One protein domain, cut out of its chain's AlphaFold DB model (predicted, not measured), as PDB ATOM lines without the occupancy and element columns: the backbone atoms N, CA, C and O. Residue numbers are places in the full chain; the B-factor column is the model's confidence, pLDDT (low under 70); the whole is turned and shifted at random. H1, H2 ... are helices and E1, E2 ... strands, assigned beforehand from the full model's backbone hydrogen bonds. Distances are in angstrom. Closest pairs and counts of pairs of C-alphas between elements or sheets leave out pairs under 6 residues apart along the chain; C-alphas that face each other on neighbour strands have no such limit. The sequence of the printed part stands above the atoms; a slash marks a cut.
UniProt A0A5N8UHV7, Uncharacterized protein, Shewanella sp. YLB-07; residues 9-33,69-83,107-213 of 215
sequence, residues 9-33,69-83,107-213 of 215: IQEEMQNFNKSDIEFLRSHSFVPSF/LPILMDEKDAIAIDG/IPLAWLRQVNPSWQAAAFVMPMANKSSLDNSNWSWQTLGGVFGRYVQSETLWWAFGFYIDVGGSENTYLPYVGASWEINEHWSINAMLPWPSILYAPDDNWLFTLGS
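What this domain is: This is residues 9 to 33, 69 to 83 and 107 to 213 of the 215 residues of an uncharacterized protein of Shewanella sp. YLB-07 (UniProt A0A5N8UHV7). One long antiparallel sheet of ten strands curls round like part of a barrel, left open between its edge strands E1 and E10, with the short helix H1 over E1 at one edge. The long hairpin of E4 and E5 makes the length, and the unnamed residues 19 to 33 lead from H1 into the hollow of the curl. The 147 printed residues hold one named helix and then ten named strands, which lie side by side in chain order, E1 to E10; the class is mostly strand. The whole is only just compact, close to loose, with a radius of gyration of the C-alphas of 17.6 A, and only just elongated, spanning 53 by 35 by 29 A.

Where its parts are: Find C-alpha 9 at (112.552, 145.716, 157.789); from there H1, residues 9 to 18, runs 14.5 A. After the cut, E1 is residues 69 to 74 and E2 residues 77 to 83. Beyond the next cut, read E3 at 109 to 116 and E4 at 119 to 132, the longest strand by residues, 41.4 A from C-alpha 119 at (101.189, 125.368, 144.974). E5, 140 to 152, measures 39.1 A; E6, 157 to 167, 32.4 A; E7, 173 to 185, 35.5 A, and it bends by 51 degrees at residue 176. E8 is 188 to 194, E9 198 to 204, and E10 207 to 212, ending at C-alpha 212 (94.864, 145.986, 130.407).

How they stand to each other: H1 is on the sheet, over E1, at a height over the sheet of 8.5 A; their closest C-alphas, Phe 16 and Leu 72, are 6.5 A apart. It runs slantwise to the strands, at 35 degrees to E1 on the local plane. In H1 every O i to N i+4 pair is within hydrogen-bond range. E1 and E2 form a hairpin, with N 71 and O 79 at 2.8 A. E2 and E3 are antiparallel neighbours across the cut, with N 80 and O 110 at 2.9 A. From E3 to E10 the sheet is a meander, each strand the antiparallel neighbour of the one before. Look within hydrogen-bond range at N 111 and O 123, 2.8 A, for E3 and E4; N 126 and O 144, 2.8 A, for the hairpin E4 and E5; N 149 and O 161, 2.8 A, for E5 and E6; N 162 and O 177, 2.8 A, for E6 and E7; N 182 and O 190, 2.8 A, for E7 and E8; N 191 and O 198, 2.8 A, for E8 and E9; and N 201 and O 209, 2.9 A, for E9 and E10. The edge strands E1 and E10 are apart.

The domain as a whole: The sheet is twisted; its curl is 137 degrees. The farthest C-alphas, Asn 136 and Ser 154, are 54.6 A apart. Residues 34 to 68 and 84 to 106 are not printed, with gaps of 11.5 A and 5.1 A between C-alphas. Of the links that are printed whole, E4 to E5 is short and the others are tight. Mean pLDDT of the printed part is 89.5; residues 25 to 26, 31 to 33 and 170 are under 70.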
ATOM      1  N   ILE A   9     112.821 146.075 159.195       75.00
ATOM      2  CA  ILE A   9     112.552 145.716 157.789       75.00
ATOM      3  C   ILE A   9     113.629 144.779 157.222       75.00
ATOM      4  O   ILE A   9     113.332 143.853 156.477       75.00
ATOM      5  N   GLN A  10     114.894 145.020 157.558       79.06
ATOM      6  CA  GLN A  10     116.015 144.249 157.032       79.06
ATOM      7  C   GLN A  10     116.073 142.844 157.643       79.06
ATOM      8  O   GLN A  10     116.470 141.901 156.959       79.06
ATOM      9  N   GLU A  11     115.657 142.705 158.902       82.38
ATOM     10  CA  GLU A  11     115.472 141.411 159.561       82.38
ATOM     11  C   GLU A  11     114.342 140.608 158.903       82.38
ATOM     12  O   GLU A  11     114.572 139.474 158.483       82.38
ATOM     13  N   GLU A  12     113.168 141.214 158.698       79.94
ATOM     14  CA  GLU A  12     112.052 140.568 157.995       79.94
ATOM     15  C   GLU A  12     112.450 140.133 156.579       79.94
ATOM     16  O   GLU A  12     112.262 138.976 156.209       79.94
ATOM     17  N   MET A  13     113.104 140.999 155.797       80.75
ATOM     18  CA  MET A  13     113.590 140.632 154.459       80.75
ATOM     19  C   MET A  13     114.553 139.437 154.486       80.75
ATOM     20  O   MET A  13     114.506 138.581 153.602       80.75
ATOM     21  N   GLN A  14     115.433 139.349 155.489       83.88
ATOM     22  CA  GLN A  14     116.318 138.193 155.642       83.88
ATOM     23  C   GLN A  14     115.558 136.919 156.012       83.88
ATOM     24  O   GLN A  14     115.940 135.846 155.545       83.88
ATOM     25  N   ASN A  15     114.514 137.027 156.831       86.25
ATOM     26  CA  ASN A  15     113.671 135.895 157.204       86.25
ATOM     27  C   ASN A  15     112.886 135.381 155.993       86.25
ATOM     28  O   ASN A  15     112.932 134.187 155.705       86.25
ATOM     29  N   PHE A  16     112.276 136.275 155.209       86.56
ATOM     30  CA  PHE A  16     111.604 135.913 153.958       86.56
ATOM     31  C   PHE A  16     112.552 135.255 152.946       86.56
ATOM     32  O   PHE A  16     112.190 134.244 152.350       86.56
ATOM     33  N   ASN A  17     113.789 135.745 152.810       85.00
ATOM     34  CA  ASN A  17     114.792 135.132 151.927       85.00
ATOM     35  C   ASN A  17     115.210 133.710 152.338       85.00
ATOM     36  O   ASN A  17     115.765 132.982 151.518       85.00
ATOM     37  N   LYS A  18     115.007 133.327 153.604       87.81
ATOM     38  CA  LYS A  18     115.292 131.977 154.119       87.81
ATOM     39  C   LYS A  18     114.055 131.082 154.164       87.81
ATOM     40  O   LYS A  18     114.190 129.911 154.505       87.81
ATOM     41  N   SER A  19     112.878 131.636 153.886       90.56
ATOM     42  CA  SER A  19     111.618 130.902 153.895       90.56
ATOM     43  C   SER A  19     111.481 130.005 152.660       90.56
ATOM     44  O   SER A  19     112.160 130.197 151.652       90.56
ATOM     45  N   ASP A  20     110.548 129.062 152.724       92.19
ATOM     46  CA  ASP A  20     110.123 128.232 151.595       92.19
ATOM     47  C   ASP A  20     109.167 128.986 150.644       92.19
ATOM     48  O   ASP A  20     108.705 128.416 149.653       92.19
ATOM     49  N   ILE A  21     108.809 130.244 150.940       89.25
ATOM     50  CA  ILE A  21     107.870 131.026 150.129       89.25
ATOM     51  C   ILE A  21     108.556 131.510 148.852       89.25
ATOM     52  O   ILE A  21     109.471 132.330 148.871       89.25
ATOM     53  N   GLU A  22     108.043 131.063 147.711       86.06
ATOM     54  CA  GLU A  22     108.547 131.463 146.402       86.06
ATOM     55  C   GLU A  22     107.685 132.580 145.791       86.06
ATOM     56  O   GLU A  22     106.590 132.352 145.263       86.06
ATOM     57  N   PHE A  23     108.184 133.815 145.832       78.94
ATOM     58  CA  PHE A  23     107.491 134.962 145.235       78.94
ATOM     59  C   PHE A  23     107.607 134.979 143.703       78.94
ATOM     60  O   PHE A  23     106.601 135.132 143.007       78.94
ATOM     61  N   LEU A  24     108.810 134.739 143.174       70.12
ATOM     62  CA  LEU A  24     109.127 134.706 141.743       70.12
ATOM     63  C   LEU A  24     109.947 133.451 141.426       70.12
ATOM     64  O   LEU A  24     110.778 133.040 142.234       70.12
ATOM     65  N   ARG A  25     109.709 132.840 140.258       65.81
ATOM     66  CA  ARG A  25     110.472 131.671 139.778       65.81
ATOM     67  C   ARG A  25     111.350 131.951 138.563       65.81
ATOM     68  O   ARG A  25     112.208 131.130 138.257       65.81
ATOM     69  N   SER A  26     111.167 133.089 137.902       66.12
ATOM     70  CA  SER A  26     112.023 133.531 136.808       66.12
ATOM     71  C   SER A  26     112.536 134.949 137.065       66.12
ATOM     72  O   SER A  26     111.977 135.700 137.870       66.12
ATOM     73  N   HIS A  27     113.641 135.298 136.406       72.00
ATOM     74  CA  HIS A  27     114.134 136.668 136.378       72.00
ATOM     75  C   HIS A  27     113.200 137.511 135.504       72.00
ATOM     76  O   HIS A  27     113.178 137.370 134.283       72.00
ATOM     77  N   SER A  28     112.440 138.394 136.149       75.12
ATOM     78  CA  SER A  28     111.561 139.369 135.512       75.12
ATOM     79  C   SER A  28     111.842 140.749 136.088       75.12
ATOM     80  O   SER A  28     112.063 140.883 137.294       75.12
ATOM     81  N   PHE A  29     111.820 141.775 135.240       78.94
ATOM     82  CA  PHE A  29     111.865 143.169 135.683       78.94
ATOM     83  C   PHE A  29     110.514 143.657 136.225       78.94
ATOM     84  O   PHE A  29     110.436 144.747 136.788       78.94
ATOM     85  N   VAL A  30     109.444 142.861 136.093       70.56
ATOM     86  CA  VAL A  30     108.150 143.176 136.706       70.56
ATOM     87  C   VAL A  30     108.288 143.077 138.234       70.56
ATOM     88  O   VAL A  30     108.550 141.988 138.751       70.56
ATOM     89  N   PRO A  31     108.106 144.183 138.977       59.22
ATOM     90  CA  PRO A  31     108.306 144.198 140.418       59.22
ATOM     91  C   PRO A  31     107.266 143.340 141.148       59.22
ATOM     92  O   PRO A  31     106.100 143.254 140.755       59.22
ATOM     93  N   SER A  32     107.687 142.749 142.266       67.19
ATOM     94  CA  SER A  32     106.781 142.148 143.246       67.19
ATOM     95  C   SER A  32     105.905 143.212 143.924       67.19
ATOM     96  O   SER A  32     106.179 144.409 143.836       67.19
ATOM     97  N   PHE A  33     104.857 142.777 144.631       64.94
ATOM     98  CA  PHE A  33     103.904 143.669 145.298       64.94
ATOM     99  C   PHE A  33     104.605 144.747 146.158       64.94
ATOM    100  O   PHE A  33     105.448 144.402 146.990       64.94
ATOM    101  N   LEU A  69     102.991 145.908 156.218       89.44
ATOM    102  CA  LEU A  69     104.113 145.141 156.731       89.44
ATOM    103  C   LEU A  69     103.838 143.651 156.510       89.44
ATOM    104  O   LEU A  69     102.864 143.133 157.067       89.44
ATOM    105  N   PRO A  70     104.667 142.956 155.714       89.69
ATOM    106  CA  PRO A  70     104.673 141.509 155.680       89.69
ATOM    107  C   PRO A  70     105.396 140.995 156.926       89.69
ATOM    108  O   PRO A  70     106.414 141.546 157.338       89.69
ATOM    109  N   ILE A  71     104.857 139.941 157.520       91.19
ATOM    110  CA  ILE A  71     105.407 139.283 158.698       91.19
ATOM    111  C   ILE A  71     105.451 137.796 158.384       91.19
ATOM    112  O   ILE A  71     104.418 137.185 158.075       91.19
ATOM    113  N   LEU A  72     106.642 137.212 158.452       92.81
ATOM    114  CA  LEU A  72     106.794 135.770 158.322       92.81
ATOM    115  C   LEU A  72     106.290 135.099 159.609       92.81
ATOM    116  O   LEU A  72     106.763 135.403 160.702       92.81
ATOM    117  N   MET A  73     105.313 134.198 159.496       92.75
ATOM    118  CA  MET A  73     104.808 133.432 160.642       92.75
ATOM    119  C   MET A  73     105.592 132.138 160.849       92.75
ATOM    120  O   MET A  73     105.862 131.753 161.984       92.75
ATOM    121  N   ASP A  74     105.907 131.461 159.749       92.56
ATOM    122  CA  ASP A  74     106.653 130.206 159.694       92.56
ATOM    123  C   ASP A  74     107.352 130.110 158.327       92.56
ATOM    124  O   ASP A  74     107.116 130.938 157.450       92.56
ATOM    125  N   GLU A  75     108.158 129.077 158.090       94.06
ATOM    126  CA  GLU A  75     108.894 128.872 156.835       94.06
ATOM    127  C   GLU A  75     107.985 128.883 155.594       94.06
ATOM    128  O   GLU A  75     108.440 129.202 154.502       94.06
ATOM    129  N   LYS A  76     106.692 128.567 155.743       95.75
ATOM    130  CA  LYS A  76     105.723 128.481 154.637       95.75
ATOM    131  C   LYS A  76     104.576 129.468 154.724       95.75
ATOM    132  O   LYS A  76     103.801 129.529 153.774       95.75
ATOM    133  N   ASP A  77     104.430 130.185 155.828       96.50
ATOM    134  CA  ASP A  77     103.248 130.985 156.123       96.50
ATOM    135  C   ASP A  77     103.659 132.430 156.403       96.50
ATOM    136  O   ASP A  77     104.540 132.702 157.218       96.50
ATOM    137  N   ALA A  78     102.988 133.366 155.746       94.50
ATOM    138  CA  ALA A  78     103.184 134.792 155.937       94.50
ATOM    139  C   ALA A  78     101.843 135.495 156.088       94.50
ATOM    140  O   ALA A  78     100.838 135.093 155.496       94.50
ATOM    141  N   ILE A  79     101.844 136.575 156.857       94.75
ATOM    142  CA  ILE A  79     100.722 137.505 156.930       94.75
ATOM    143  C   ILE A  79     101.167 138.882 156.474       94.75
ATOM    144  O   ILE A  79     102.338 139.229 156.581       94.75
ATOM    145  N   ALA A  80     100.229 139.682 155.992       91.75
ATOM    146  CA  ALA A  80     100.448 141.096 155.758       91.75
ATOM    147  C   ALA A  80      99.321 141.897 156.402       91.75
ATOM    148  O   ALA A  80      98.149 141.530 156.297       91.75
ATOM    149  N   ILE A  81      99.697 142.985 157.068       94.06
ATOM    150  CA  ILE A  81      98.772 143.952 157.655       94.06
ATOM    151  C   ILE A  81      99.063 145.297 157.008       94.06
ATOM    152  O   ILE A  81     100.211 145.738 157.013       94.06
ATOM    153  N   ASP A  82      98.036 145.934 156.459       94.06
ATOM    154  CA  ASP A  82      98.142 147.189 155.716       94.06
ATOM    155  C   ASP A  82      97.185 148.243 156.301       94.06
ATOM    156  O   ASP A  82      96.171 147.924 156.930       94.06
ATOM    157  N   GLY A  83      97.532 149.514 156.128       96.31
ATOM    158  CA  GLY A  83      96.641 150.648 156.322       96.31
ATOM    159  C   GLY A  83      96.302 151.282 154.978       96.31
ATOM    160  O   GLY A  83      97.181 151.784 154.286       96.31
ATOM    161  N   ILE A 107      91.570 148.433 156.597       96.88
ATOM    162  CA  ILE A 107      92.664 147.646 157.174       96.88
ATOM    163  C   ILE A 107      92.716 146.297 156.455       96.88
ATOM    164  O   ILE A 107      91.996 145.375 156.847       96.88
ATOM    165  N   PRO A 108      93.504 146.164 155.377       95.44
ATOM    166  CA  PRO A 108      93.734 144.870 154.757       95.44
ATOM    167  C   PRO A 108      94.526 143.933 155.674       95.44
ATOM    168  O   PRO A 108      95.541 144.306 156.263       95.44
ATOM    169  N   LEU A 109      94.069 142.688 155.739       96.44
ATOM    170  CA  LEU A 109      94.745 141.556 156.353       96.44
ATOM    171  C   LEU A 109      94.843 140.456 155.305       96.44
ATOM    172  O   LEU A 109      93.819 139.986 154.808       96.44
ATOM    173  N   ALA A 110      96.058 140.039 154.975       95.31
ATOM    174  CA  ALA A 110      96.305 138.955 154.038       95.31
ATOM    175  C   ALA A 110      97.092 137.829 154.704       95.31
ATOM    176  O   ALA A 110      97.903 138.061 155.597       95.31
ATOM    177  N   TRP A 111      96.853 136.612 154.241       96.25
ATOM    178  CA  TRP A 111      97.605 135.413 154.570       96.25
ATOM    179  C   TRP A 111      98.051 134.751 153.271       96.25
ATOM    180  O   TRP A 111      97.269 134.643 152.324       96.25
ATOM    181  N   LEU A 112      99.301 134.307 153.239       95.44
ATOM    182  CA  LEU A 112      99.914 133.573 152.144       95.44
ATOM    183  C   LEU A 112     100.543 132.304 152.706       95.44
ATOM    184  O   LEU A 112     101.252 132.350 153.708       95.44
ATOM    185  N   ARG A 113     100.334 131.187 152.012       96.38
ATOM    186  CA  ARG A 113     100.961 129.912 152.323       96.38
ATOM    187  C   ARG A 113     101.580 129.253 151.103       96.38
ATOM    188  O   ARG A 113     100.888 129.010 150.112       96.38
ATOM    189  N   GLN A 114     102.835 128.832 151.224       96.69
ATOM    190  CA  GLN A 114     103.451 127.859 150.329       96.69
ATOM    191  C   GLN A 114     103.016 126.444 150.733       96.69
ATOM    192  O   GLN A 114     103.478 125.880 151.723       96.69
ATOM    193  N   VAL A 115     102.103 125.840 149.972       97.00
ATOM    194  CA  VAL A 115     101.597 124.487 150.266       97.00
ATOM    195  C   VAL A 115     102.643 123.433 149.896       97.00
ATOM    196  O   VAL A 115     102.902 122.495 150.647       97.00
ATOM    197  N   ASN A 116     103.240 123.589 148.721       94.69
ATOM    198  CA  ASN A 116     104.359 122.807 148.196       94.69
ATOM    199  C   ASN A 116     105.036 123.636 147.088       94.69
ATOM    200  O   ASN A 116     104.493 124.688 146.754       94.69
ATOM    201  N   PRO A 117     106.157 123.207 146.479       92.00
ATOM    202  CA  PRO A 117     106.845 124.028 145.482       92.00
ATOM    203  C   PRO A 117     105.919 124.534 144.360       92.00
ATOM    204  O   PRO A 117     105.977 125.699 143.985       92.00
ATOM    205  N   SER A 118     104.983 123.721 143.873       94.50
ATOM    206  CA  SER A 118     104.097 124.120 142.772       94.50
ATOM    207  C   SER A 118     102.812 124.828 143.205       94.50
ATOM    208  O   SER A 118     102.081 125.290 142.335       94.50
ATOM    209  N   TRP A 119     102.490 124.897 144.499       96.19
ATOM    210  CA  TRP A 119     101.189 125.368 144.974       96.19
ATOM    211  C   TRP A 119     101.300 126.395 146.092       96.19
ATOM    212  O   TRP A 119     101.923 126.144 147.125       96.19
ATOM    213  N   GLN A 120     100.579 127.500 145.926       96.38
ATOM    214  CA  GLN A 120     100.369 128.510 146.955       96.38
ATOM    215  C   GLN A 120      98.878 128.727 147.197       96.38
ATOM    216  O   GLN A 120      98.060 128.611 146.283       96.38
ATOM    217  N   ALA A 121      98.537 129.053 148.436       97.06
ATOM    218  CA  ALA A 121      97.211 129.493 148.832       97.06
ATOM    219  C   ALA A 121      97.318 130.888 149.439       97.06
ATOM    220  O   ALA A 121      98.264 131.175 150.165       97.06
ATOM    221  N   ALA A 122      96.352 131.745 149.154       95.69
ATOM    222  CA  ALA A 122      96.254 133.061 149.751       95.69
ATOM    223  C   ALA A 122      94.812 133.345 150.157       95.69
ATOM    224  O   ALA A 122      93.866 132.886 149.516       95.69
ATOM    225  N   ALA A 123      94.643 134.123 151.212       97.19
ATOM    226  CA  ALA A 123      93.359 134.673 151.596       97.19
ATOM    227  C   ALA A 123      93.550 136.109 152.058       97.19
ATOM    228  O   ALA A 123      94.598 136.447 152.605       97.19
ATOM    229  N   PHE A 124      92.543 136.949 151.871       96.25
ATOM    230  CA  PHE A 124      92.556 138.274 152.463       96.25
ATOM    231  C   PHE A 124      91.164 138.712 152.893       96.25
ATOM    232  O   PHE A 124      90.147 138.225 152.394       96.25
ATOM    233  N   VAL A 125      91.147 139.664 153.815       97.62
ATOM    234  CA  VAL A 125      89.965 140.410 154.222       97.62
ATOM    235  C   VAL A 125      90.357 141.862 154.453       97.62
ATOM    236  O   VAL A 125      91.442 142.156 154.941       97.62
ATOM    237  N   MET A 126      89.481 142.783 154.090       96.94
ATOM    238  CA  MET A 126      89.683 144.211 154.249       96.94
ATOM    239  C   MET A 126      88.352 144.844 154.655       96.94
ATOM    240  O   MET A 126      87.544 145.199 153.792       96.94
ATOM    241  N   PRO A 127      88.079 144.972 155.963       96.81
ATOM    242  CA  PRO A 127      87.033 145.863 156.432       96.81
ATOM    243  C   PRO A 127      87.374 147.313 156.066       96.81
ATOM    244  O   PRO A 127      88.517 147.760 156.213       96.81
ATOM    245  N   MET A 128      86.365 148.048 155.614       96.50
ATOM    246  CA  MET A 128      86.458 149.433 155.174       96.50
ATOM    247  C   MET A 128      85.286 150.253 155.705       96.50
ATOM    248  O   MET A 128      84.143 149.797 155.735       96.50
ATOM    249  N   ALA A 129      85.574 151.494 156.077       96.06
ATOM    250  CA  ALA A 129      84.586 152.501 156.419       96.06
ATOM    251  C   ALA A 129      84.607 153.600 155.353       96.06
ATOM    252  O   ALA A 129      85.663 154.170 155.072       96.06
ATOM    253  N   ASN A 130      83.443 153.915 154.790       95.56
ATOM    254  CA  ASN A 130      83.276 154.919 153.744       95.56
ATOM    255  C   ASN A 130      82.358 156.051 154.228       95.56
ATOM    256  O   ASN A 130      81.292 155.802 154.806       95.56
ATOM    257  N   LYS A 131      82.738 157.301 153.943       95.56
ATOM    258  CA  LYS A 131      81.964 158.500 154.283       95.56
ATOM    259  C   LYS A 131      81.830 159.427 153.077       95.56
ATOM    260  O   LYS A 131      82.817 159.991 152.611       95.56
ATOM    261  N   SER A 132      80.591 159.596 152.613       94.06
ATOM    262  CA  SER A 132      80.233 160.519 151.527       94.06
ATOM    263  C   SER A 132      80.046 161.956 152.026       94.06
ATOM    264  O   SER A 132      79.635 162.174 153.168       94.06
ATOM    265  N   SER A 133      80.299 162.938 151.166       94.25
ATOM    266  CA  SER A 133      80.039 164.359 151.418       94.25
ATOM    267  C   SER A 133      78.590 164.788 151.178       94.25
ATOM    268  O   SER A 133      78.272 165.948 151.418       94.25
ATOM    269  N   LEU A 134      77.732 163.900 150.665       90.44
ATOM    270  CA  LEU A 134      76.315 164.195 150.439       90.44
ATOM    271  C   LEU A 134      75.584 164.494 151.755       90.44
ATOM    272  O   LEU A 134      75.891 163.913 152.803       90.44
ATOM    273  N   ASP A 135      74.580 165.369 151.677       86.00
ATOM    274  CA  ASP A 135      73.746 165.731 152.820       86.00
ATOM    275  C   ASP A 135      73.076 164.494 153.432       86.00
ATOM    276  O   ASP A 135      72.580 163.613 152.730       86.00
ATOM    277  N   ASN A 136      73.058 164.433 154.766       83.50
ATOM    278  CA  ASN A 136      72.524 163.312 155.550       83.50
ATOM    279  C   ASN A 136      73.180 161.943 155.275       83.50
ATOM    280  O   ASN A 136      72.611 160.910 155.633       83.50
ATOM    281  N   SER A 137      74.380 161.896 154.688       86.12
ATOM    282  CA  SER A 137      75.115 160.636 154.567       86.12
ATOM    283  C   SER A 137      75.532 160.119 155.952       86.12
ATOM    284  O   SER A 137      75.985 160.876 156.814       86.12
ATOM    285  N   ASN A 138      75.443 158.811 156.177       90.88
ATOM    286  CA  ASN A 138      76.050 158.153 157.336       90.88
ATOM    287  C   ASN A 138      77.326 157.417 156.919       90.88
ATOM    288  O   ASN A 138      77.618 157.275 155.732       90.88
ATOM    289  N   TRP A 139      78.105 156.978 157.906       93.12
ATOM    290  CA  TRP A 139      79.174 156.020 157.647       93.12
ATOM    291  C   TRP A 139      78.574 154.720 157.112       93.12
ATOM    292  O   TRP A 139      77.592 154.218 157.660       93.12
ATOM    293  N   SER A 140      79.182 154.189 156.058       93.00
ATOM    294  CA  SER A 140      78.860 152.877 155.496       93.00
ATOM    295  C   SER A 140      80.052 151.944 155.674       93.00
ATOM    296  O   SER A 140      81.201 152.390 155.636       93.00
ATOM    297  N   TRP A 141      79.773 150.667 155.916       94.38
ATOM    298  CA  TRP A 141      80.781 149.660 156.231       94.38
ATOM    299  C   TRP A 141      80.795 148.590 155.162       94.38
ATOM    300  O   TRP A 141      79.812 147.890 154.983       94.38
ATOM    301  N   GLN A 142      81.933 148.434 154.513       95.12
ATOM    302  CA  GLN A 142      82.156 147.466 153.455       95.12
ATOM    303  C   GLN A 142      83.211 146.465 153.915       95.12
ATOM    304  O   GLN A 142      84.071 146.777 154.734       95.12
ATOM    305  N   THR A 143      83.153 145.240 153.421       96.12
ATOM    306  CA  THR A 143      84.196 144.241 153.623       96.12
ATOM    307  C   THR A 143      84.536 143.628 152.283       96.12
ATOM    308  O   THR A 143      83.698 142.977 151.662       96.12
ATOM    309  N   LEU A 144      85.783 143.825 151.868       95.25
ATOM    310  CA  LEU A 144      86.363 143.112 150.744       95.25
ATOM    311  C   LEU A 144      87.044 141.851 151.253       95.25
ATOM    312  O   LEU A 144      87.554 141.817 152.374       95.25
ATOM    313  N   GLY A 145      87.103 140.821 150.430       96.06
ATOM    314  CA  GLY A 145      87.863 139.635 150.771       96.06
ATOM    315  C   GLY A 145      87.992 138.674 149.615       96.06
ATOM    316  O   GLY A 145      87.393 138.846 148.554       96.06
ATOM    317  N   GLY A 146      88.766 137.627 149.832       95.38
ATOM    318  CA  GLY A 146      88.864 136.562 148.858       95.38
ATOM    319  C   GLY A 146      89.795 135.448 149.278       95.38
ATOM    320  O   GLY A 146      90.568 135.574 150.226       95.38
ATOM    321  N   VAL A 147      89.703 134.349 148.539       96.69
ATOM    322  CA  VAL A 147      90.575 133.181 148.664       96.69
ATOM    323  C   VAL A 147      91.082 132.800 147.287       96.69
ATOM    324  O   VAL A 147      90.317 132.789 146.324       96.69
ATOM    325  N   PHE A 148      92.370 132.493 147.189       95.06
ATOM    326  CA  PHE A 148      93.056 132.253 145.927       95.06
ATOM    327  C   PHE A 148      94.011 131.074 146.059       95.06
ATOM    328  O   PHE A 148      94.685 130.904 147.072       95.06
ATOM    329  N   GLY A 149      94.083 130.263 145.014       95.81
ATOM    330  CA  GLY A 149      95.136 129.290 144.790       95.81
ATOM    331  C   GLY A 149      95.986 129.731 143.608       95.81
ATOM    332  O   GLY A 149      95.452 130.210 142.609       95.81
ATOM    333  N   ARG A 150      97.301 129.541 143.708       94.56
ATOM    334  CA  ARG A 150      98.244 129.681 142.596       94.56
ATOM    335  C   ARG A 150      98.915 128.339 142.335       94.56
ATOM    336  O   ARG A 150      99.456 127.732 143.257       94.56
ATOM    337  N   TYR A 151      98.884 127.900 141.080       95.06
ATOM    338  CA  TYR A 151      99.561 126.700 140.601       95.06
ATOM    339  C   TYR A 151     100.656 127.067 139.608       95.06
ATOM    340  O   TYR A 151     100.384 127.632 138.552       95.06
ATOM    341  N   VAL A 152     101.892 126.713 139.923       94.00
ATOM    342  CA  VAL A 152     103.048 126.954 139.065       94.00
ATOM    343  C   VAL A 152     103.259 125.745 138.159       94.00
ATOM    344  O   VAL A 152     103.660 124.674 138.618       94.00
ATOM    345  N   GLN A 153     102.969 125.917 136.869       93.69
ATOM    346  CA  GLN A 153     103.103 124.864 135.863       93.69
ATOM    347  C   GLN A 153     104.535 124.777 135.320       93.69
ATOM    348  O   GLN A 153     105.030 123.682 135.057       93.69
ATOM    349  N   SER A 154     105.207 125.916 135.158       92.25
ATOM    350  CA  SER A 154     106.621 126.019 134.787       92.25
ATOM    351  C   SER A 154     107.241 127.260 135.433       92.25
ATOM    352  O   SER A 154     106.550 128.025 136.100       92.25
ATOM    353  N   GLU A 155     108.538 127.486 135.229       89.69
ATOM    354  CA  GLU A 155     109.214 128.703 135.708       89.69
ATOM    355  C   GLU A 155     108.600 129.991 135.144       89.69
ATOM    356  O   GLU A 155     108.668 131.021 135.799       89.69
ATOM    357  N   THR A 156     107.957 129.919 133.974       91.06
ATOM    358  CA  THR A 156     107.392 131.071 133.259       91.06
ATOM    359  C   THR A 156     105.868 131.093 133.208       91.06
ATOM    360  O   THR A 156     105.298 132.106 132.822       91.06
ATOM    361  N   LEU A 157     105.179 130.000 133.555       92.44
ATOM    362  CA  LEU A 157     103.719 129.893 133.470       92.44
ATOM    363  C   LEU A 157     103.128 129.462 134.809       92.44
ATOM    364  O   LEU A 157     103.429 128.380 135.327       92.44
ATOM    365  N   TRP A 158     102.200 130.264 135.321       93.38
ATOM    366  CA  TRP A 158     101.404 129.913 136.489       93.38
ATOM    367  C   TRP A 158      99.932 130.266 136.303       93.38
ATOM    368  O   TRP A 158      99.564 131.170 135.559       93.38
ATOM    369  N   TRP A 159      99.086 129.523 136.998       94.75
ATOM    370  CA  TRP A 159      97.643 129.686 137.033       94.75
ATOM    371  C   TRP A 159      97.230 130.251 138.379       94.75
ATOM    372  O   TRP A 159      97.814 129.890 139.400       94.75
ATOM    373  N   ALA A 160      96.201 131.084 138.392       93.06
ATOM    374  CA  ALA A 160      95.510 131.470 139.608       93.06
ATOM    375  C   ALA A 160      94.020 131.229 139.467       93.06
ATOM    376  O   ALA A 160      93.434 131.380 138.396       93.06
ATOM    377  N   PHE A 161      93.405 130.867 140.576       94.69
ATOM    378  CA  PHE A 161      91.970 130.708 140.666       94.69
ATOM    379  C   PHE A 161      91.509 131.038 142.071       94.69
ATOM    380  O   PHE A 161      92.275 130.931 143.024       94.69
ATOM    381  N   GLY A 162      90.262 131.446 142.219       94.25
ATOM    382  CA  GLY A 162      89.782 131.895 143.506       94.25
ATOM    383  C   GLY A 162      88.409 132.514 143.447       94.25
ATOM    384  O   GLY A 162      87.648 132.333 142.495       94.25
ATOM    385  N   PHE A 163      88.108 133.249 144.501       93.69
ATOM    386  CA  PHE A 163      86.843 133.925 144.664       93.69
ATOM    387  C   PHE A 163      87.056 135.236 145.400       93.69
ATOM    388  O   PHE A 163      87.770 135.276 146.402       93.69
ATOM    389  N   TYR A 164      86.423 136.284 144.894       92.25
ATOM    390  CA  TYR A 164      86.415 137.618 145.467       92.25
ATOM    391  C   TYR A 164      85.016 137.953 145.972       92.25
ATOM    392  O   TYR A 164      84.015 137.635 145.322       92.25
ATOM    393  N   ILE A 165      84.967 138.606 147.127       93.81
ATOM    394  CA  ILE A 165      83.750 139.114 147.742       93.81
ATOM    395  C   ILE A 165      83.887 140.599 148.046       93.81
ATOM    396  O   ILE A 165      84.933 141.062 148.500       93.81
ATOM    397  N   ASP A 166      82.786 141.307 147.849       92.94
ATOM    398  CA  ASP A 166      82.571 142.675 148.291       92.94
ATOM    399  C   ASP A 166      81.165 142.742 148.893       92.94
ATOM    400  O   ASP A 166      80.178 142.477 148.204       92.94
ATOM    401  N   VAL A 167      81.074 142.988 150.200       93.06
ATOM    402  CA  VAL A 167      79.811 142.945 150.947       93.06
ATOM    403  C   VAL A 167      79.673 144.143 151.881       93.06
ATOM    404  O   VAL A 167      80.658 144.635 152.425       93.06
ATOM    405  N   GLY A 168      78.440 144.588 152.128       79.75
ATOM    406  CA  GLY A 168      78.152 145.685 153.070       79.75
ATOM    407  C   GLY A 168      78.124 147.093 152.453       79.75
ATOM    408  O   GLY A 168      77.826 148.062 153.149       79.75
ATOM    409  N   GLY A 169      78.364 147.215 151.144       73.44
ATOM    410  CA  GLY A 169      78.097 148.429 150.366       73.44
ATOM    411  C   GLY A 169      76.621 148.585 149.964       73.44
ATOM    412  O   GLY A 169      75.714 148.147 150.671       73.44
ATOM    413  N   SER A 170      76.377 149.216 148.811       67.81
ATOM    414  CA  SER A 170      75.039 149.296 148.202       67.81
ATOM    415  C   SER A 170      74.577 147.957 147.626       67.81
ATOM    416  O   SER A 170      73.389 147.647 147.673       67.81
ATOM    417  N   GLU A 171      75.516 147.157 147.118       77.56
ATOM    418  CA  GLU A 171      75.277 145.841 146.533       77.56
ATOM    419  C   GLU A 171      76.361 144.858 146.978       77.56
ATOM    420  O   GLU A 171      77.481 145.256 147.302       77.56
ATOM    421  N   ASN A 172      76.019 143.569 146.994       89.62
ATOM    422  CA  ASN A 172      76.974 142.508 147.292       89.62
ATOM    423  C   ASN A 172      77.478 141.901 145.984       89.62
ATOM    424  O   ASN A 172      76.683 141.411 145.180       89.62
ATOM    425  N   THR A 173      78.793 141.876 145.810       89.75
ATOM    426  CA  THR A 173      79.448 141.336 144.621       89.75
ATOM    427  C   THR A 173      80.225 140.071 144.965       89.75
ATOM    428  O   THR A 173      80.937 139.996 145.967       89.75
ATOM    429  N   TYR A 174      80.080 139.067 144.104       91.25
ATOM    430  CA  TYR A 174      80.659 137.738 144.249       91.25
ATOM    431  C   TYR A 174      81.246 137.318 142.908       91.25
ATOM    432  O   TYR A 174      80.501 137.031 141.970       91.25
ATOM    433  N   LEU A 175      82.572 137.300 142.798       89.94
ATOM    434  CA  LEU A 175      83.245 137.084 141.520       89.94
ATOM    435  C   LEU A 175      84.160 135.863 141.592       89.94
ATOM    436  O   LEU A 175      85.110 135.860 142.382       89.94
ATOM    437  N   PRO A 176      83.925 134.822 140.771       90.62
ATOM    438  CA  PRO A 176      84.937 133.807 140.565       90.62
ATOM    439  C   PRO A 176      86.128 134.433 139.841       90.62
ATOM    440  O   PRO A 176      85.978 135.265 138.948       90.62
ATOM    441  N   TYR A 177      87.315 133.993 140.224       85.69
ATOM    442  CA  TYR A 177      88.568 134.445 139.653       85.69
ATOM    443  C   TYR A 177      89.263 133.252 139.015       85.69
ATOM    444  O   TYR A 177      89.390 132.200 139.641       85.69
ATOM    445  N   VAL A 178      89.702 133.388 137.769       91.69
ATOM    446  CA  VAL A 178      90.508 132.375 137.087       91.69
ATOM    447  C   VAL A 178      91.393 133.049 136.058       91.69
ATOM    448  O   VAL A 178      90.971 133.970 135.356       91.69
ATOM    449  N   GLY A 179      92.632 132.591 135.969       91.88
ATOM    450  CA  GLY A 179      93.575 133.142 135.025       91.88
ATOM    451  C   GLY A 179      94.885 132.401 134.956       91.88
ATOM    452  O   GLY A 179      95.180 131.527 135.770       91.88
ATOM    453  N   ALA A 180      95.684 132.815 133.985       93.50
ATOM    454  CA  ALA A 180      97.076 132.436 133.872       93.50
ATOM    455  C   ALA A 180      97.938 133.683 133.705       93.50
ATOM    456  O   ALA A 180      97.506 134.672 133.113       93.50
ATOM    457  N   SER A 181      99.162 133.607 134.198       91.19
ATOM    458  CA  SER A 181     100.215 134.567 133.917       91.19
ATOM    459  C   SER A 181     101.357 133.838 133.236       91.19
ATOM    460  O   SER A 181     101.767 132.758 133.674       91.19
ATOM    461  N   TRP A 182     101.830 134.419 132.140       92.31
ATOM    462  CA  TRP A 182     102.904 133.882 131.333       92.31
ATOM    463  C   TRP A 182     103.985 134.933 131.111       92.31
ATOM    464  O   TRP A 182     103.773 135.942 130.438       92.31
ATOM    465  N   GLU A 183     105.160 134.659 131.656       92.38
ATOM    466  CA  GLU A 183     106.380 135.425 131.451       92.38
ATOM    467  C   GLU A 183     107.017 134.971 130.133       92.38
ATOM    468  O   GLU A 183     107.580 133.879 130.020       92.38
ATOM    469  N   ILE A 184     106.886 135.793 129.095       90.38
ATOM    470  CA  ILE A 184     107.437 135.490 127.768       90.38
ATOM    471  C   ILE A 184     108.967 135.583 127.820       90.38
ATOM    472  O   ILE A 184     109.670 134.775 127.214       90.38
ATOM    473  N   ASN A 185     109.467 136.601 128.519       88.94
ATOM    474  CA  ASN A 185     110.871 136.851 128.824       88.94
ATOM    475  C   ASN A 185     110.960 137.838 130.003       88.94
ATOM    476  O   ASN A 185     109.936 138.259 130.533       88.94
ATOM    477  N   GLU A 186     112.174 138.249 130.366       87.75
ATOM    478  CA  GLU A 186     112.431 139.166 131.488       87.75
ATOM    479  C   GLU A 186     111.746 140.545 131.365       87.75
ATOM    480  O   GLU A 186     111.543 141.215 132.376       87.75
ATOM    481  N   HIS A 187     111.349 140.956 130.152       91.94
ATOM    482  CA  HIS A 187     110.721 142.253 129.881       91.94
ATOM    483  C   HIS A 187     109.206 142.167 129.673       91.94
ATOM    484  O   HIS A 187     108.515 143.168 129.841       91.94
ATOM    485  N   TRP A 188     108.677 141.020 129.242       92.56
ATOM    486  CA  TRP A 188     107.287 140.886 128.794       92.56
ATOM    487  C   TRP A 188     106.543 139.802 129.562       92.56
ATOM    488  O   TRP A 188     106.941 138.636 129.555       92.56
ATOM    489  N   SER A 189     105.390 140.170 130.119       91.62
ATOM    490  CA  SER A 189     104.459 139.237 130.753       91.62
ATOM    491  C   SER A 189     103.026 139.457 130.267       91.62
ATOM    492  O   SER A 189     102.597 140.586 130.021       91.62
ATOM    493  N   ILE A 190     102.281 138.365 130.105       91.19
ATOM    494  CA  ILE A 190     100.848 138.370 129.815       91.19
ATOM    495  C   ILE A 190     100.116 137.830 131.036       91.19
ATOM    496  O   ILE A 190     100.285 136.670 131.396       91.19
ATOM    497  N   ASN A 191      99.228 138.637 131.603       89.81
ATOM    498  CA  ASN A 191      98.323 138.252 132.676       89.81
ATOM    499  C   ASN A 191      96.912 138.099 132.108       89.81
ATOM    500  O   ASN A 191      96.151 139.055 132.016       89.81
ATOM    501  N   ALA A 192      96.536 136.882 131.731       90.00
ATOM    502  CA  ALA A 192      95.186 136.545 131.294       90.00
ATOM    503  C   ALA A 192      94.311 136.186 132.506       90.00
ATOM    504  O   ALA A 192      93.858 135.049 132.640       90.00
ATOM    505  N   MET A 193      94.119 137.136 133.424       85.00
ATOM    506  CA  MET A 193      93.339 136.935 134.647       85.00
ATOM    507  C   MET A 193      91.979 137.609 134.530       85.00
ATOM    508  O   MET A 193      91.905 138.823 134.399       85.00
ATOM    509  N   LEU A 194      90.890 136.841 134.563       83.31
ATOM    510  CA  LEU A 194      89.551 137.416 134.478       83.31
ATOM    511  C   LEU A 194      89.125 138.022 135.826       83.31
ATOM    512  O   LEU A 194      89.378 137.408 136.863       83.31
ATOM    513  N   PRO A 195      88.445 139.185 135.823       71.25
ATOM    514  CA  PRO A 195      87.992 139.939 134.648       71.25
ATOM    515  C   PRO A 195      88.994 140.991 134.118       71.25
ATOM    516  O   PRO A 195      88.659 141.718 133.187       71.25
ATOM    517  N   TRP A 196      90.205 141.072 134.679       83.00
ATOM    518  CA  TRP A 196      91.208 142.109 134.390       83.00
ATOM    519  C   TRP A 196      92.448 141.585 133.642       83.00
ATOM    520  O   TRP A 196      93.538 141.525 134.225       83.00
ATOM    521  N   PRO A 197      92.336 141.195 132.359       88.12
ATOM    522  CA  PRO A 197      93.502 140.787 131.601       88.12
ATOM    523  C   PRO A 197      94.417 141.987 131.329       88.12
ATOM    524  O   PRO A 197      93.954 143.102 131.067       88.12
ATOM    525  N   SER A 198      95.727 141.757 131.357       91.31
ATOM    526  CA  SER A 198      96.736 142.775 131.082       91.31
ATOM    527  C   SER A 198      98.003 142.215 130.437       91.31
ATOM    528  O   SER A 198      98.309 141.027 130.508       91.31
ATOM    529  N   ILE A 199      98.740 143.102 129.776       92.31
ATOM    530  CA  ILE A 199     100.080 142.900 129.237       92.31
ATOM    531  C   ILE A 199     100.999 143.864 129.977       92.31
ATOM    532  O   ILE A 199     100.687 145.050 130.119       92.31
ATOM    533  N   LEU A 200     102.124 143.344 130.447       91.62
ATOM    534  CA  LEU A 200     103.117 144.069 131.218       91.62
ATOM    535  C   LEU A 200     104.407 144.115 130.410       91.62
ATOM    536  O   LEU A 200     104.867 143.088 129.908       91.62
ATOM    537  N   TYR A 201     104.971 145.312 130.300       92.62
ATOM    538  CA  TYR A 201     106.267 145.553 129.687       92.62
ATOM    539  C   TYR A 201     107.158 146.328 130.651       92.62
ATOM    540  O   TYR A 201     106.828 147.451 131.033       92.62
ATOM    541  N   ALA A 202     108.285 145.736 131.019       93.12
ATOM    542  CA  ALA A 202     109.311 146.356 131.837       93.12
ATOM    543  C   ALA A 202     110.626 146.412 131.037       93.12
ATOM    544  O   ALA A 202     111.254 145.372 130.847       93.12
ATOM    545  N   PRO A 203     111.026 147.585 130.501       90.44
ATOM    546  CA  PRO A 203     112.305 147.742 129.804       90.44
ATOM    547  C   PRO A 203     113.522 147.457 130.692       90.44
ATOM    548  O   PRO A 203     114.552 147.024 130.189       90.44
ATOM    549  N   ASP A 204     113.400 147.762 131.983       90.56
ATOM    550  CA  ASP A 204     114.399 147.581 133.032       90.56
ATOM    551  C   ASP A 204     113.694 147.538 134.403       90.56
ATOM    552  O   ASP A 204     112.465 147.582 134.480       90.56
ATOM    553  N   ASP A 205     114.466 147.464 135.487       85.31
ATOM    554  CA  ASP A 205     113.985 147.371 136.870       85.31
ATOM    555  C   ASP A 205     113.346 148.658 137.434       85.31
ATOM    556  O   ASP A 205     112.836 148.651 138.555       85.31
ATOM    557  N   ASN A 206     113.326 149.756 136.673       88.62
ATOM    558  CA  ASN A 206     112.783 151.053 137.095       88.62
ATOM    559  C   ASN A 206     111.462 151.405 136.411       88.62
ATOM    560  O   ASN A 206     110.729 152.270 136.900       88.62
ATOM    561  N   TRP A 207     111.155 150.774 135.277       89.62
ATOM    562  CA  TRP A 207     109.997 151.124 134.461       89.62
ATOM    563  C   TRP A 207     109.068 149.935 134.272       89.62
ATOM    564  O   TRP A 207     109.474 148.892 133.778       89.62
ATOM    565  N   LEU A 208     107.786 150.136 134.577       89.31
ATOM    566  CA  LEU A 208     106.723 149.183 134.279       89.31
ATOM    567  C   LEU A 208     105.594 149.884 133.526       89.31
ATOM    568  O   LEU A 208     104.987 150.835 134.020       89.31
ATOM    569  N   PHE A 209     105.259 149.354 132.357       91.94
ATOM    570  CA  PHE A 209     104.089 149.733 131.580       91.94
ATOM    571  C   PHE A 209     103.069 148.602 131.645       91.94
ATOM    572  O   PHE A 209     103.383 147.457 131.332       91.94
ATOM    573  N   THR A 210     101.838 148.921 132.044       89.56
ATOM    574  CA  THR A 210     100.730 147.962 132.078       89.56
ATOM    575  C   THR A 210      99.636 148.423 131.130       89.56
ATOM    576  O   THR A 210      99.144 149.545 131.243       89.56
ATOM    577  N   LEU A 211      99.241 147.549 130.211       91.25
ATOM    578  CA  LEU A 211      98.092 147.737 129.337       91.25
ATOM    579  C   LEU A 211      97.086 146.630 129.626       91.25
ATOM    580  O   LEU A 211      97.383 145.464 129.400       91.25
ATOM    581  N   GLY A 212      95.897 146.972 130.105       86.50
ATOM    582  CA  GLY A 212      94.864 145.986 130.407       86.50
ATOM    583  C   GLY A 212      93.463 146.537 130.236       86.50
ATOM    584  O   GLY A 212      93.282 147.720 129.945       86.50
ATOM    585  N   SER A 213      92.476 145.668 130.420       78.81
ATOM    586  CA  SER A 213      91.069 146.057 130.462       78.81
ATOM    587  C   SER A 213      90.525 145.943 131.880       78.81
ATOM    588  O   SER A 213      90.839 144.994 132.597       78.81
TER     589      SER A 213